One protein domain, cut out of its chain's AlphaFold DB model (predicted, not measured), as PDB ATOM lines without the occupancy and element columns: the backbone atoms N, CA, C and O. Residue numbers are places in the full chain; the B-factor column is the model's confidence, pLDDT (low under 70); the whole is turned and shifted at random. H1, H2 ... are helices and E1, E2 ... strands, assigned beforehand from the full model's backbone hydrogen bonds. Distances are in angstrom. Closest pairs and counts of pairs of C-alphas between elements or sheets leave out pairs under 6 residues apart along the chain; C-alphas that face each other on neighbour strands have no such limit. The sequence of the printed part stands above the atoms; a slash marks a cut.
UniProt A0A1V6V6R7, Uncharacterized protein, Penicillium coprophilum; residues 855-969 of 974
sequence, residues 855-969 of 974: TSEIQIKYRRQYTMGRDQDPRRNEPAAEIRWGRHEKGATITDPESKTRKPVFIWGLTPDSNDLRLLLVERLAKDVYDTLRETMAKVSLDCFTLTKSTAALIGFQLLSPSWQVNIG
ATOM      1  N   THR A 855     206.697 152.477 231.861       86.56
ATOM      2  CA  THR A 855     207.188 153.358 232.928       86.56
ATOM      3  C   THR A 855     206.838 154.830 232.707       86.56
ATOM      4  O   THR A 855     206.767 155.576 233.679       86.56
ATOM      5  N   SER A 856     206.632 155.253 231.455       86.94
ATOM      6  CA  SER A 856     206.412 156.653 231.071       86.94
ATOM      7  C   SER A 856     204.980 156.974 230.661       86.94
ATOM      8  O   SER A 856     204.569 158.123 230.789       86.94
ATOM      9  N   GLU A 857     204.220 156.002 230.161       90.38
ATOM     10  CA  GLU A 857     202.876 156.242 229.632       90.38
ATOM     11  C   GLU A 857     201.952 155.033 229.776       90.38
ATOM     12  O   GLU A 857     202.393 153.888 229.889       90.38
ATOM     13  N   ILE A 858     200.651 155.307 229.752       90.75
ATOM     14  CA  ILE A 858     199.590 154.309 229.662       90.75
ATOM     15  C   ILE A 858     198.658 154.650 228.501       90.75
ATOM     16  O   ILE A 858     198.241 155.798 228.334       90.75
ATOM     17  N   GLN A 859     198.331 153.646 227.698       91.25
ATOM     18  CA  GLN A 859     197.482 153.743 226.522       91.25
ATOM     19  C   GLN A 859     196.338 152.739 226.634       91.25
ATOM     20  O   GLN A 859     196.550 151.529 226.740       91.25
ATOM     21  N   ILE A 860     195.110 153.256 226.590       91.62
ATOM     22  CA  ILE A 860     193.884 152.469 226.732       91.62
ATOM     23  C   ILE A 860     193.021 152.673 225.486       91.62
ATOM     24  O   ILE A 860     192.670 153.797 225.117       91.62
ATOM     25  N   LYS A 861     192.656 151.560 224.843       90.69
ATOM     26  CA  LYS A 861     191.718 151.516 223.714       90.69
ATOM     27  C   LYS A 861     190.294 151.372 224.254       90.69
ATOM     28  O   LYS A 861     189.945 150.330 224.811       90.69
ATOM     29  N   TYR A 862     189.464 152.399 224.109       91.00
ATOM     30  CA  TYR A 862     188.070 152.364 224.556       91.00
ATOM     31  C   TYR A 862     187.237 151.545 223.579       91.00
ATOM     32  O   TYR A 862     187.183 151.843 222.387       91.00
ATOM     33  N   ARG A 863     186.598 150.493 224.082       87.12
ATOM     34  CA  ARG A 863     185.812 149.556 223.278       87.12
ATOM     35  C   ARG A 863     184.447 150.136 222.992       87.12
ATOM     36  O   ARG A 863     183.838 150.711 223.888       87.12
ATOM     37  N   ARG A 864     183.926 149.909 221.789       85.56
ATOM     38  CA  ARG A 864     182.501 150.125 221.522       85.56
ATOM     39  C   ARG A 864     181.687 149.163 222.381       85.56
ATOM     40  O   ARG A 864     182.010 147.981 222.471       85.56
ATOM     41  N   GLN A 865     180.654 149.683 223.032       83.44
ATOM     42  CA  GLN A 865     179.759 148.901 223.879       83.44
ATOM     43  C   GLN A 865     178.319 149.207 223.489       83.44
ATOM     44  O   GLN A 865     177.982 150.366 223.250       83.44
ATOM     45  N   TYR A 866     177.479 148.177 223.449       77.94
ATOM     46  CA  TYR A 866     176.092 148.265 222.998       77.94
ATOM     47  C   TYR A 866     175.168 147.800 224.115       77.94
ATOM     48  O   TYR A 866     175.422 146.778 224.752       77.94
ATOM     49  N   THR A 867     174.087 148.537 224.347       71.81
ATOM     50  CA  THR A 867     173.054 148.165 225.326       71.81
ATOM     51  C   THR A 867     171.866 147.469 224.676       71.81
ATOM     52  O   THR A 867     171.187 146.698 225.342       71.81
ATOM     53  N   MET A 868     171.612 147.748 223.394       64.38
ATOM     54  CA  MET A 868     170.516 147.199 222.589       64.38
ATOM     55  C   MET A 868     171.036 146.918 221.171       64.38
ATOM     56  O   MET A 868     171.745 147.764 220.638       64.38
ATOM     57  N   GLY A 869     170.681 145.764 220.582       56.53
ATOM     58  CA  GLY A 869     170.878 145.405 219.160       56.53
ATOM     59  C   GLY A 869     172.306 145.552 218.598       56.53
ATOM     60  O   GLY A 869     172.738 146.652 218.271       56.53
ATOM     61  N   ARG A 870     173.030 144.436 218.412       54.44
ATOM     62  CA  ARG A 870     174.437 144.436 217.944       54.44
ATOM     63  C   ARG A 870     174.610 144.610 216.424       54.44
ATOM     64  O   ARG A 870     175.660 145.072 215.986       54.44
ATOM     65  N   ASP A 871     173.596 144.285 215.623       54.53
ATOM     66  CA  ASP A 871     173.787 143.920 214.204       54.53
ATOM     67  C   ASP A 871     173.907 145.089 213.208       54.53
ATOM     68  O   ASP A 871     174.043 144.867 212.007       54.53
ATOM     69  N   GLN A 872     173.864 146.345 213.667       59.16
ATOM     70  CA  GLN A 872     173.787 147.516 212.776       59.16
ATOM     71  C   GLN A 872     175.086 148.337 212.653       59.16
ATOM     72  O   GLN A 872     175.125 149.267 211.848       59.16
ATOM     73  N   ASP A 873     176.154 148.026 213.406       69.81
ATOM     74  CA  ASP A 873     177.409 148.805 213.371       69.81
ATOM     75  C   ASP A 873     178.551 148.086 212.615       69.81
ATOM     76  O   ASP A 873     179.175 147.169 213.161       69.81
ATOM     77  N   PRO A 874     178.910 148.527 211.390       68.94
ATOM     78  CA  PRO A 874     180.003 147.932 210.616       68.94
ATOM     79  C   PRO A 874     181.398 148.205 211.206       68.94
ATOM     80  O   PRO A 874     182.363 147.561 210.802       68.94
ATOM     81  N   ARG A 875     181.534 149.140 212.161       74.12
ATOM     82  CA  ARG A 875     182.803 149.483 212.833       74.12
ATOM     83  C   ARG A 875     182.913 148.892 214.240       74.12
ATOM     84  O   ARG A 875     183.736 149.349 215.027       74.12
ATOM     85  N   ARG A 876     182.117 147.869 214.576       73.12
ATOM     86  CA  ARG A 876     182.076 147.259 215.922       73.12
ATOM     87  C   ARG A 876     183.436 146.804 216.468       73.12
ATOM     88  O   ARG A 876     183.661 146.861 217.671       73.12
ATOM     89  N   ASN A 877     184.332 146.372 215.580       74.56
ATOM     90  CA  ASN A 877     185.657 145.857 215.935       74.56
ATOM     91  C   ASN A 877     186.714 146.968 216.080       74.56
ATOM     92  O   ASN A 877     187.834 146.694 216.503       74.56
ATOM     93  N   GLU A 878     186.380 148.211 215.729       82.75
ATOM     94  CA  GLU A 878     187.259 149.364 215.902       82.75
ATOM     95  C   GLU A 878     187.038 149.998 217.284       82.75
ATOM     96  O   GLU A 878     185.892 150.104 217.741       82.75
ATOM     97  N   PRO A 879     188.100 150.473 217.958       86.25
ATOM     98  CA  PRO A 879     187.940 151.201 219.208       86.25
ATOM     99  C   PRO A 879     187.115 152.478 218.986       86.25
ATOM    100  O   PRO A 879     187.217 153.148 217.960       86.25
ATOM    101  N   ALA A 880     186.291 152.835 219.970       85.75
ATOM    102  CA  ALA A 880     185.543 154.091 219.977       85.75
ATOM    103  C   ALA A 880     186.480 155.305 220.106       85.75
ATOM    104  O   ALA A 880     186.228 156.353 219.515       85.75
ATOM    105  N   ALA A 881     187.556 155.153 220.880       87.56
ATOM    106  CA  ALA A 881     188.633 156.122 221.026       87.56
ATOM    107  C   ALA A 881     189.903 155.421 221.519       87.56
ATOM    108  O   ALA A 881     189.834 154.384 222.178       87.56
ATOM    109  N   GLU A 882     191.059 156.016 221.252       89.56
ATOM    110  CA  GLU A 882     192.334 155.571 221.804       89.56
ATOM    111  C   GLU A 882     192.992 156.736 222.531       89.56
ATOM    112  O   GLU A 882     193.169 157.816 221.960       89.56
ATOM    113  N   ILE A 883     193.276 156.539 223.816       89.38
ATOM    114  CA  ILE A 883     193.701 157.615 224.709       89.38
ATOM    115  C   ILE A 883     195.015 157.227 225.358       89.38
ATOM    116  O   ILE A 883     195.198 156.090 225.796       89.38
ATOM    117  N   ARG A 884     195.910 158.207 225.426       89.38
ATOM    118  CA  ARG A 884     197.239 158.090 226.005       89.38
ATOM    119  C   ARG A 884     197.388 159.081 227.151       89.38
ATOM    120  O   ARG A 884     197.075 160.259 226.986       89.38
ATOM    121  N   TRP A 885     197.887 158.613 228.288       88.88
ATOM    122  CA  TRP A 885     198.276 159.438 229.429       88.88
ATOM    123  C   TRP A 885     199.773 159.266 229.680       88.88
ATOM    124  O   TRP A 885     200.227 158.160 229.977       88.88
ATOM    125  N   GLY A 886     200.534 160.355 229.579       85.25
ATOM    126  CA  GLY A 886     201.918 160.385 230.049       85.25
ATOM    127  C   GLY A 886     201.978 160.499 231.574       85.25
ATOM    128  O   GLY A 886     201.062 161.027 232.200       85.25
ATOM    129  N   ARG A 887     203.074 160.044 232.186       81.81
ATOM    130  CA  ARG A 887     203.281 160.032 233.649       81.81
ATOM    131  C   ARG A 887     203.045 161.392 234.323       81.81
ATOM    132  O   ARG A 887     202.538 161.437 235.439       81.81
ATOM    133  N   HIS A 888     203.404 162.483 233.649       77.62
ATOM    134  CA  HIS A 888     203.215 163.860 234.130       77.62
ATOM    135  C   HIS A 888     202.320 164.696 233.207       77.62
ATOM    136  O   HIS A 888     202.227 165.912 233.357       77.62
ATOM    137  N   GLU A 889     201.678 164.054 232.234       74.31
ATOM    138  CA  GLU A 889     200.892 164.721 231.203       74.31
ATOM    139  C   GLU A 889     199.406 164.421 231.389       74.31
ATOM    140  O   GLU A 889     199.006 163.367 231.887       74.31
ATOM    141  N   LYS A 890     198.553 165.359 230.970       76.38
ATOM    142  CA  LYS A 890     197.111 165.099 230.894       76.38
ATOM    143  C   LYS A 890     196.834 164.093 229.779       76.38
ATOM    144  O   LYS A 890     197.570 164.020 228.800       76.38
ATOM    145  N   GLY A 891     195.751 163.337 229.922       75.12
ATOM    146  CA  GLY A 891     195.355 162.384 228.891       75.12
ATOM    147  C   GLY A 891     194.955 163.097 227.607       75.12
ATOM    148  O   GLY A 891     194.247 164.107 227.661       75.12
ATOM    149  N   ALA A 892     195.374 162.552 226.472       75.00
ATOM    150  CA  ALA A 892     195.054 163.062 225.147       75.00
ATOM    151  C   ALA A 892     194.609 161.920 224.226       75.00
ATOM    152  O   ALA A 892     195.076 160.784 224.340       75.00
ATOM    153  N   THR A 893     193.685 162.218 223.314       74.50
ATOM    154  CA  THR A 893     193.258 161.253 222.291       74.50
ATOM    155  C   THR A 893     194.344 161.170 221.219       74.50
ATOM    156  O   THR A 893     194.800 162.205 220.743       74.50
ATOM    157  N   ILE A 894     194.754 159.969 220.803       75.12
ATOM    158  CA  ILE A 894     195.877 159.806 219.857       75.12
ATOM    159  C   ILE A 894     195.583 160.462 218.502       75.12
ATOM    160  O   ILE A 894     196.451 161.099 217.913       75.12
ATOM    161  N   THR A 895     194.349 160.342 218.015       65.50
ATOM    162  CA  THR A 895     193.929 160.907 216.724       65.50
ATOM    163  C   THR A 895     193.716 162.420 216.756       65.50
ATOM    164  O   THR A 895     193.641 163.036 215.699       65.50
ATOM    165  N   ASP A 896     193.565 163.009 217.945       63.06
ATOM    166  CA  ASP A 896     193.279 164.433 218.132       63.06
ATOM    167  C   ASP A 896     193.860 164.919 219.477       63.06
ATOM    168  O   ASP A 896     193.152 164.965 220.493       63.06
ATOM    169  N   PRO A 897     195.175 165.217 219.511       61.53
ATOM    170  CA  PRO A 897     195.877 165.566 220.744       61.53
ATOM    171  C   PRO A 897     195.469 166.928 221.322       61.53
ATOM    172  O   PRO A 897     195.669 167.169 222.510       61.53
ATOM    173  N   GLU A 898     194.908 167.817 220.495       55.78
ATOM    174  CA  GLU A 898     194.641 169.215 220.860       55.78
ATOM    175  C   GLU A 898     193.208 169.458 221.366       55.78
ATOM    176  O   GLU A 898     192.979 170.454 222.056       55.78
ATOM    177  N   SER A 899     192.230 168.578 221.093       58.09
ATOM    178  CA  SER A 899     190.814 168.928 221.328       58.09
ATOM    179  C   SER A 899     190.250 168.655 222.727       58.09
ATOM    180  O   SER A 899     189.256 169.286 223.096       58.09
ATOM    181  N   LYS A 900     190.841 167.765 223.544       65.75
ATOM    182  CA  LYS A 900     190.340 167.459 224.906       65.75
ATOM    183  C   LYS A 900     191.453 167.076 225.884       65.75
ATOM    184  O   LYS A 900     192.037 166.003 225.772       65.75
ATOM    185  N   THR A 901     191.668 167.901 226.911       70.75
ATOM    186  CA  THR A 901     192.500 167.533 228.067       70.75
ATOM    187  C   THR A 901     191.718 166.609 229.006       70.75
ATOM    188  O   THR A 901     190.664 166.983 229.519       70.75
ATOM    189  N   ARG A 902     192.219 165.390 229.235       83.00
ATOM    190  CA  ARG A 902     191.589 164.384 230.108       83.00
ATOM    191  C   ARG A 902     192.318 164.251 231.441       83.00
ATOM    192  O   ARG A 902     193.525 164.473 231.544       83.00
ATOM    193  N   LYS A 903     191.570 163.862 232.470       86.19
ATOM    194  CA  LYS A 903     192.074 163.650 233.836       86.19
ATOM    195  C   LYS A 903     192.871 162.342 233.939       86.19
ATOM    196  O   LYS A 903     192.591 161.420 233.170       86.19
ATOM    197  N   PRO A 904     193.845 162.234 234.859       87.19
ATOM    198  CA  PRO A 904     194.642 161.021 235.018       87.19
ATOM    199  C   PRO A 904     193.814 159.865 235.588       87.19
ATOM    200  O   PRO A 904     193.028 160.037 236.530       87.19
ATOM    201  N   VAL A 905     194.026 158.679 235.015       90.19
ATOM    202  CA  VAL A 905     193.336 157.424 235.364       90.19
ATOM    203  C   VAL A 905     194.256 156.388 236.017       90.19
ATOM    204  O   VAL A 905     193.780 155.341 236.442       90.19
ATOM    205  N   PHE A 906     195.556 156.664 236.125       91.69
ATOM    206  CA  PHE A 906     196.562 155.726 236.626       91.69
ATOM    207  C   PHE A 906     197.564 156.438 237.541       91.69
ATOM    208  O   PHE A 906     197.940 157.578 237.271       91.69
ATOM    209  N   ILE A 907     197.984 155.766 238.615       90.06
ATOM    210  CA  ILE A 907     198.990 156.248 239.570       90.06
ATOM    211  C   ILE A 907     200.189 155.297 239.542       90.06
ATOM    212  O   ILE A 907     200.064 154.129 239.910       90.06
ATOM    213  N   TRP A 908     201.359 155.799 239.141       89.69
ATOM    214  CA  TRP A 908     202.592 155.003 239.074       89.69
ATOM    215  C   TRP A 908     203.131 154.655 240.465       89.69
ATOM    216  O   TRP A 908     203.454 153.493 240.717       89.69
ATOM    217  N   GLY A 909     203.159 155.622 241.384       85.50
ATOM    218  CA  GLY A 909     203.698 155.418 242.723       85.50
ATOM    219  C   GLY A 909     203.317 156.491 243.738       85.50
ATOM    220  O   GLY A 909     202.632 157.457 243.400       85.50
ATOM    221  N   LEU A 910     203.721 156.287 244.996       78.75
ATOM    222  CA  LEU A 910     203.441 157.190 246.122       78.75
ATOM    223  C   LEU A 910     204.258 158.484 246.059       78.75
ATOM    224  O   LEU A 910     203.769 159.546 246.442       78.75
ATOM    225  N   THR A 911     205.503 158.394 245.592       76.69
ATOM    226  CA  THR A 911     206.377 159.548 245.362       76.69
ATOM    227  C   THR A 911     206.520 159.829 243.867       76.69
ATOM    228  O   THR A 911     206.417 158.896 243.059       76.69
ATOM    229  N   PRO A 912     206.805 161.087 243.474       68.19
ATOM    230  CA  PRO A 912     207.196 161.397 242.105       68.19
ATOM    231  C   PRO A 912     208.321 160.453 241.665       68.19
ATOM    232  O   PRO A 912     209.256 160.194 242.420       68.19
ATOM    233  N   ASP A 913     208.164 159.886 240.475       72.06
ATOM    234  CA  ASP A 913     209.064 158.928 239.829       72.06
ATOM    235  C   ASP A 913     209.106 157.481 240.344       72.06
ATOM    236  O   ASP A 913     209.661 156.615 239.654       72.06
ATOM    237  N   SER A 914     208.451 157.170 241.467       81.31
ATOM    238  CA  SER A 914     208.323 155.789 241.958       81.31
ATOM    239  C   SER A 914     207.330 154.943 241.141       81.31
ATOM    240  O   SER A 914     206.422 155.459 240.492       81.31
ATOM    241  N   ASN A 915     207.530 153.619 241.155       79.56
ATOM    242  CA  ASN A 915     206.684 152.602 240.501       79.56
ATOM    243  C   ASN A 915     206.176 151.556 241.510       79.56
ATOM    244  O   ASN A 915     206.021 150.372 241.182       79.56
ATOM    245  N   ASP A 916     206.007 151.970 242.763       83.31
ATOM    246  CA  ASP A 916     205.577 151.093 243.841       83.31
ATOM    247  C   ASP A 916     204.070 150.834 243.759       83.31
ATOM    248  O   ASP A 916     203.666 149.681 243.733       83.31
ATOM    249  N   LEU A 917     203.223 151.857 243.625       87.06
ATOM    250  CA  LEU A 917     201.771 151.703 243.742       87.06
ATOM    251  C   LEU A 917     201.099 151.049 242.519       87.06
ATOM    252  O   LEU A 917     200.351 150.090 242.702       87.06
ATOM    253  N   ARG A 918     201.381 151.521 241.295       92.25
ATOM    254  CA  ARG A 918     200.903 150.953 240.011       92.25
ATOM    255  C   ARG A 918     199.385 150.712 239.949       92.25
ATOM    256  O   ARG A 918     198.923 149.633 239.569       92.25
ATOM    257  N   LEU A 919     198.613 151.704 240.376       92.25
ATOM    258  CA  LEU A 919     197.188 151.580 240.668       92.25
ATOM    259  C   LEU A 919     196.318 152.224 239.587       92.25
ATOM    260  O   LEU A 919     196.464 153.403 239.263       92.25
ATOM    261  N   LEU A 920     195.348 151.461 239.091       93.38
ATOM    262  CA  LEU A 920     194.302 151.935 238.197       93.38
ATOM    263  C   LEU A 920     193.174 152.606 238.993       93.38
ATOM    264  O   LEU A 920     192.531 151.995 239.850       93.38
ATOM    265  N   LEU A 921     192.874 153.862 238.665       92.19
ATOM    266  CA  LEU A 921     191.764 154.619 239.242       92.19
ATOM    267  C   LEU A 921     190.466 154.304 238.490       92.19
ATOM    268  O   LEU A 921     189.964 155.097 237.691       92.19
ATOM    269  N   VAL A 922     189.923 153.121 238.770       90.94
ATOM    270  CA  VAL A 922     188.801 152.518 238.032       90.94
ATOM    271  C   VAL A 922     187.560 153.406 237.985       90.94
ATOM    272  O   VAL A 922     186.930 153.506 236.942       90.94
ATOM    273  N   GLU A 923     187.221 154.105 239.067       89.06
ATOM    274  CA  GLU A 923     186.064 155.012 239.088       89.06
ATOM    275  C   GLU A 923     186.201 156.169 238.083       89.06
ATOM    276  O   GLU A 923     185.226 156.573 237.445       89.06
ATOM    277  N   ARG A 924     187.425 156.670 237.877       88.75
ATOM    278  CA  ARG A 924     187.692 157.720 236.882       88.75
ATOM    279  C   ARG A 924     187.668 157.179 235.477       88.75
ATOM    280  O   ARG A 924     187.071 157.805 234.608       88.75
ATOM    281  N   LEU A 925     188.282 156.013 235.283       91.56
ATOM    282  CA  LEU A 925     188.210 155.303 234.019       91.56
ATOM    283  C   LEU A 925     186.743 155.051 233.643       91.56
ATOM    284  O   LEU A 925     186.349 155.323 232.518       91.56
ATOM    285  N   ALA A 926     185.904 154.638 234.597       91.19
ATOM    286  CA  ALA A 926     184.483 154.371 234.381       91.19
ATOM    287  C   ALA A 926     183.728 155.601 233.888       91.19
ATOM    288  O   ALA A 926     182.919 155.504 232.964       91.19
ATOM    289  N   LYS A 927     184.002 156.755 234.500       90.31
ATOM    290  CA  LYS A 927     183.405 158.030 234.110       90.31
ATOM    291  C   LYS A 927     183.875 158.471 232.722       90.31
ATOM    292  O   LYS A 927     183.039 158.787 231.883       90.31
ATOM    293  N   ASP A 928     185.180 158.432 232.460       90.38
ATOM    294  CA  ASP A 928     185.754 158.877 231.183       90.38
ATOM    295  C   ASP A 928     185.354 157.966 230.006       90.38
ATOM    296  O   ASP A 928     185.034 158.453 228.918       90.38
ATOM    297  N   VAL A 929     185.289 156.647 230.229       90.62
ATOM    298  CA  VAL A 929     184.769 155.669 229.259       90.62
ATOM    299  C   VAL A 929     183.297 155.943 228.972       90.62
ATOM    300  O   VAL A 929     182.916 156.042 227.808       90.62
ATOM    301  N   TYR A 930     182.474 156.120 230.009       90.81
ATOM    302  CA  TYR A 930     181.053 156.429 229.848       90.81
ATOM    303  C   TYR A 930     180.823 157.726 229.059       90.81
ATOM    304  O   TYR A 930     180.067 157.720 228.087       90.81
ATOM    305  N   ASP A 931     181.498 158.817 229.429       90.00
ATOM    306  CA  ASP A 931     181.358 160.110 228.751       90.00
ATOM    307  C   ASP A 931     181.783 160.015 227.278       90.00
ATOM    308  O   ASP A 931     181.089 160.525 226.395       90.00
ATOM    309  N   THR A 932     182.867 159.287 226.994       89.12
ATOM    310  CA  THR A 932     183.344 159.062 225.621       89.12
ATOM    311  C   THR A 932     182.367 158.210 224.810       89.12
ATOM    312  O   THR A 932     182.081 158.534 223.655       89.12
ATOM    313  N   LEU A 933     181.830 157.132 225.387       88.12
ATOM    314  CA  LEU A 933     180.866 156.263 224.707       88.12
ATOM    315  C   LEU A 933     179.551 156.978 224.440       88.12
ATOM    316  O   LEU A 933     179.037 156.894 223.330       88.12
ATOM    317  N   ARG A 934     179.053 157.761 225.397       87.00
ATOM    318  CA  ARG A 934     177.845 158.567 225.207       87.00
ATOM    319  C   ARG A 934     177.981 159.520 224.015       87.00
ATOM    320  O   ARG A 934     177.037 159.670 223.251       87.00
ATOM    321  N   GLU A 935     179.145 160.137 223.824       85.56
ATOM    322  CA  GLU A 935     179.390 161.029 222.683       85.56
ATOM    323  C   GLU A 935     179.623 160.289 221.357       85.56
ATOM    324  O   GLU A 935     179.176 160.742 220.301       85.56
ATOM    325  N   THR A 936     180.371 159.184 221.382       83.12
ATOM    326  CA  THR A 936     180.783 158.453 220.169       83.12
ATOM    327  C   THR A 936     179.682 157.541 219.642       83.12
ATOM    328  O   THR A 936     179.432 157.535 218.437       83.12
ATOM    329  N   MET A 937     178.977 156.832 220.525       80.00
ATOM    330  CA  MET A 937     177.889 155.918 220.172       80.00
ATOM    331  C   MET A 937     176.627 156.672 219.743       80.00
ATOM    332  O   MET A 937     175.955 156.234 218.814       80.00
ATOM    333  N   ALA A 938     176.364 157.866 220.294       75.44
ATOM    334  CA  ALA A 938     175.278 158.731 219.817       75.44
ATOM    335  C   ALA A 938     175.424 159.123 218.334       75.44
ATOM    336  O   ALA A 938     174.428 159.406 217.671       75.44
ATOM    337  N   LYS A 939     176.652 159.119 217.789       74.31
ATOM    338  CA  LYS A 939     176.907 159.349 216.354       74.31
ATOM    339  C   LYS A 939     176.636 158.116 215.488       74.31
ATOM    340  O   LYS A 939     176.561 158.256 214.271       74.31
ATOM    341  N   VAL A 940     176.561 156.925 216.083       70.75
ATOM    342  CA  VAL A 940     176.270 155.664 215.385       70.75
ATOM    343  C   VAL A 940     174.757 155.481 215.275       70.75
ATOM    344  O   VAL A 940     174.241 155.359 214.170       70.75
ATOM    345  N   SER A 941     174.045 155.513 216.406       66.56
ATOM    346  CA  SER A 941     172.579 155.497 216.485       66.56
ATOM    347  C   SER A 941     172.128 155.920 217.887       66.56
ATOM    348  O   SER A 941     172.783 155.582 218.872       66.56
ATOM    349  N   LEU A 942     171.002 156.630 218.004       61.69
ATOM    350  CA  LEU A 942     170.463 157.078 219.299       61.69
ATOM    351  C   LEU A 942     170.026 155.910 220.204       61.69
ATOM    352  O   LEU A 942     170.084 156.043 221.423       61.69
ATOM    353  N   ASP A 943     169.670 154.759 219.626       66.56
ATOM    354  CA  ASP A 943     169.099 153.622 220.368       66.56
ATOM    355  C   ASP A 943     170.141 152.569 220.798       66.56
ATOM    356  O   ASP A 943     169.824 151.649 221.550       66.56
ATOM    357  N   CYS A 944     171.398 152.686 220.349       70.88
ATOM    358  CA  CYS A 944     172.414 151.644 220.566       70.88
ATOM    359  C   CYS A 944     173.075 151.675 221.960       70.88
ATOM    360  O   CYS A 944     173.635 150.664 222.397       70.88
ATOM    361  N   PHE A 945     172.998 152.810 222.670       78.88
ATOM    362  CA  PHE A 945     173.582 153.000 224.001       78.88
ATOM    363  C   PHE A 945     172.630 153.779 224.927       78.88
ATOM    364  O   PHE A 945     172.533 155.001 224.863       78.88
ATOM    365  N   THR A 946     171.939 153.062 225.813       77.81
ATOM    366  CA  THR A 946     170.871 153.565 226.697       77.81
ATOM    367  C   THR A 946     171.288 153.668 228.166       77.81
ATOM    368  O   THR A 946     170.476 154.018 229.026       77.81
ATOM    369  N   LEU A 947     172.549 153.358 228.490       78.44
ATOM    370  CA  LEU A 947     173.056 153.496 229.853       78.44
ATOM    371  C   LEU A 947     173.016 154.967 230.275       78.44
ATOM    372  O   LEU A 947     173.479 155.850 229.562       78.44
ATOM    373  N   THR A 948     172.494 155.213 231.474       81.06
ATOM    374  CA  THR A 948     172.381 156.558 232.054       81.06
ATOM    375  C   THR A 948     173.557 156.918 232.962       81.06
ATOM    376  O   THR A 948     173.758 158.097 233.263       81.06
ATOM    377  N   LYS A 949     174.320 155.918 233.425       83.94
ATOM    378  CA  LYS A 949     175.440 156.044 234.372       83.94
ATOM    379  C   LYS A 949     176.529 155.010 234.072       83.94
ATOM    380  O   LYS A 949     176.264 153.996 233.421       83.94
ATOM    381  N   SER A 950     177.740 155.246 234.581       87.00
ATOM    382  CA  SER A 950     178.825 154.262 234.559       87.00
ATOM    383  C   SER A 950     178.504 153.082 235.481       87.00
ATOM    384  O   SER A 950     177.937 153.248 236.562       87.00
ATOM    385  N   THR A 951     178.843 151.866 235.050       87.62
ATOM    386  CA  THR A 951     178.507 150.639 235.786       87.62
ATOM    387  C   THR A 951     179.691 149.683 235.880       87.62
ATOM    388  O   THR A 951     180.588 149.724 235.034       87.62
ATOM    389  N   ALA A 952     179.685 148.801 236.882       86.56
ATOM    390  CA  ALA A 952     180.682 147.744 237.046       86.56
ATOM    391  C   ALA A 952     180.739 146.818 235.824       86.56
ATOM    392  O   ALA A 952     181.819 146.464 235.367       86.56
ATOM    393  N   ALA A 953     179.583 146.515 235.230       83.06
ATOM    394  CA  ALA A 953     179.473 145.741 233.996       83.06
ATOM    395  C   ALA A 953     180.162 146.426 232.797       83.06
ATOM    396  O   ALA A 953     180.899 145.774 232.058       83.06
ATOM    397  N   LEU A 954     179.971 147.743 232.633       87.56
ATOM    398  CA  LEU A 954     180.613 148.542 231.575       87.56
ATOM    399  C   LEU A 954     182.139 148.547 231.715       87.56
ATOM    400  O   LEU A 954     182.860 148.436 230.721       87.56
ATOM    401  N   ILE A 955     182.635 148.652 232.949       89.50
ATOM    402  CA  ILE A 955     184.070 148.583 233.233       89.50
ATOM    403  C   ILE A 955     184.622 147.175 233.056       89.50
ATOM    404  O   ILE A 955     185.671 147.025 232.437       89.50
ATOM    405  N   GLY A 956     183.917 146.156 233.546       87.38
ATOM    406  CA  GLY A 956     184.288 144.760 233.343       87.38
ATOM    407  C   GLY A 956     184.454 144.455 231.857       87.38
ATOM    408  O   GLY A 956     185.483 143.929 231.449       87.38
ATOM    409  N   PHE A 957     183.512 144.897 231.019       85.69
ATOM    410  CA  PHE A 957     183.621 144.741 229.569       85.69
ATOM    411  C   PHE A 957     184.781 145.539 228.950       85.69
ATOM    412  O   PHE A 957     185.451 145.049 228.043       85.69
ATOM    413  N   GLN A 958     185.036 146.760 229.435       90.06
ATOM    414  CA  GLN A 958     186.141 147.598 228.960       90.06
ATOM    415  C   GLN A 958     187.519 146.995 229.278       90.06
ATOM    416  O   GLN A 958     188.422 147.087 228.448       90.06
ATOM    417  N   LEU A 959     187.675 146.418 230.473       90.19
ATOM    418  CA  LEU A 959     188.926 145.826 230.958       90.19
ATOM    419  C   LEU A 959     189.136 144.387 230.487       90.19
ATOM    420  O   LEU A 959     190.248 143.878 230.589       90.19
ATOM    421  N   LEU A 960     188.093 143.714 230.003       86.25
ATOM    422  CA  LEU A 960     188.206 142.384 229.412       86.25
ATOM    423  C   LEU A 960     189.262 142.412 228.299       86.25
ATOM    424  O   LEU A 960     189.301 143.365 227.526       86.25
ATOM    425  N   SER A 961     190.105 141.395 228.169       78.81
ATOM    426  CA  SER A 961     191.060 141.304 227.066       78.81
ATOM    427  C   SER A 961     190.319 141.140 225.730       78.81
ATOM    428  O   SER A 961     189.129 140.796 225.695       78.81
ATOM    429  N   PRO A 962     190.917 141.534 224.591       70.81
ATOM    430  CA  PRO A 962     190.284 141.306 223.299       70.81
ATOM    431  C   PRO A 962     190.211 139.799 223.069       70.81
ATOM    432  O   PRO A 962     191.172 139.084 223.350       70.81
ATOM    433  N   SER A 963     189.094 139.314 222.534       70.19
ATOM    434  CA  SER A 963     189.055 137.973 221.957       70.19
ATOM    435  C   SER A 963     189.918 137.992 220.697       70.19
ATOM    436  O   SER A 963     189.482 138.445 219.634       70.19
ATOM    437  N   TRP A 964     191.172 137.571 220.829       70.19
ATOM    438  CA  TRP A 964     192.045 137.405 219.679       70.19
ATOM    439  C   TRP A 964     191.533 136.252 218.837       70.19
ATOM    440  O   TRP A 964     191.198 135.186 219.354       70.19
ATOM    441  N   GLN A 965     191.445 136.513 217.539       71.50
ATOM    442  CA  GLN A 965     191.015 135.534 216.566       71.50
ATOM    443  C   GLN A 965     191.972 135.508 215.390       71.50
ATOM    444  O   GLN A 965     192.258 136.536 214.775       71.50
ATOM    445  N   VAL A 966     192.425 134.309 215.044       71.69
ATOM    446  CA  VAL A 966     193.050 134.051 213.749       71.69
ATOM    447  C   VAL A 966     191.974 133.488 212.840       71.69
ATOM    448  O   VAL A 966     191.437 132.412 213.097       71.69
ATOM    449  N   ASN A 967     191.649 134.262 211.803       71.69
ATOM    450  CA  ASN A 967     190.721 133.874 210.752       71.69
ATOM    451  C   ASN A 967     191.516 133.369 209.550       71.69
ATOM    452  O   ASN A 967     192.312 134.109 208.974       71.69
ATOM    453  N   ILE A 968     191.275 132.124 209.158       69.81
ATOM    454  CA  ILE A 968     191.934 131.498 208.004       69.81
ATOM    455  C   ILE A 968     190.864 131.269 206.955       69.81
ATOM    456  O   ILE A 968     189.896 130.576 207.252       69.81
ATOM    457  N   GLY A 969     191.008 131.868 205.770       64.44
ATOM    458  CA  GLY A 969     189.998 131.853 204.704       64.44
ATOM    459  C   GLY A 969     189.775 133.232 204.075       64.44
ATOM    460  O   GLY A 969     190.526 134.176 204.331       64.44
TER     461      GLY A 969
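This is residues 855 to 969 of the 974 residues of an uncharacterized protein of Penicillium coprophilum (UniProt A0A1V6V6R7). Little regular structure: long loops join a two-stranded antiparallel hairpin, E1 and E2, to helix H1 near one end of it; short H2 crosses H1's first residues, and residues 963 to 969 stick out as a tail. The printed part has 115 residues, 40 in named elements, in the order E1, E2, H1, H2, E3; the class is mixed. It is only just compact, close to loose: radius of gyration of the C-alphas 15.6 A, spans 48 by 38 by 29 A.

E1, residues 857 to 862, begins at C-alpha (202.876, 156.242, 229.632) and measures 16.1 A; E2, residues 881 to 886, 16.6 A. H1, residues 922 to 937, measures 21.2 A; H2 is residues 952 to 959. E3, residues 965 to 968, ends at C-alpha (191.934, 131.498, 208.004).

E1 and E2 form a hairpin, antiparallel at 165 degrees; N 858 and O 885 are within hydrogen-bond range, 2.9 A. The closest C-alphas of E1 and H1, Tyr 862 and Val 929, are 6.6 A apart. H1 touches H2 with residues 922 to 926 alone, about perpendicular at 83 degrees; their closest C-alphas, Ala 926 and Ile 955, are 5.9 A apart. In H1 and H2 every O i to N i+4 pair is within hydrogen-bond range. E3 pairs with no named strand.

The printed part has no cut. The links E1 to E2, E2 to H1 and H1 to H2 are long. pLDDT is under 70 in 19 residues, among them 868 to 874.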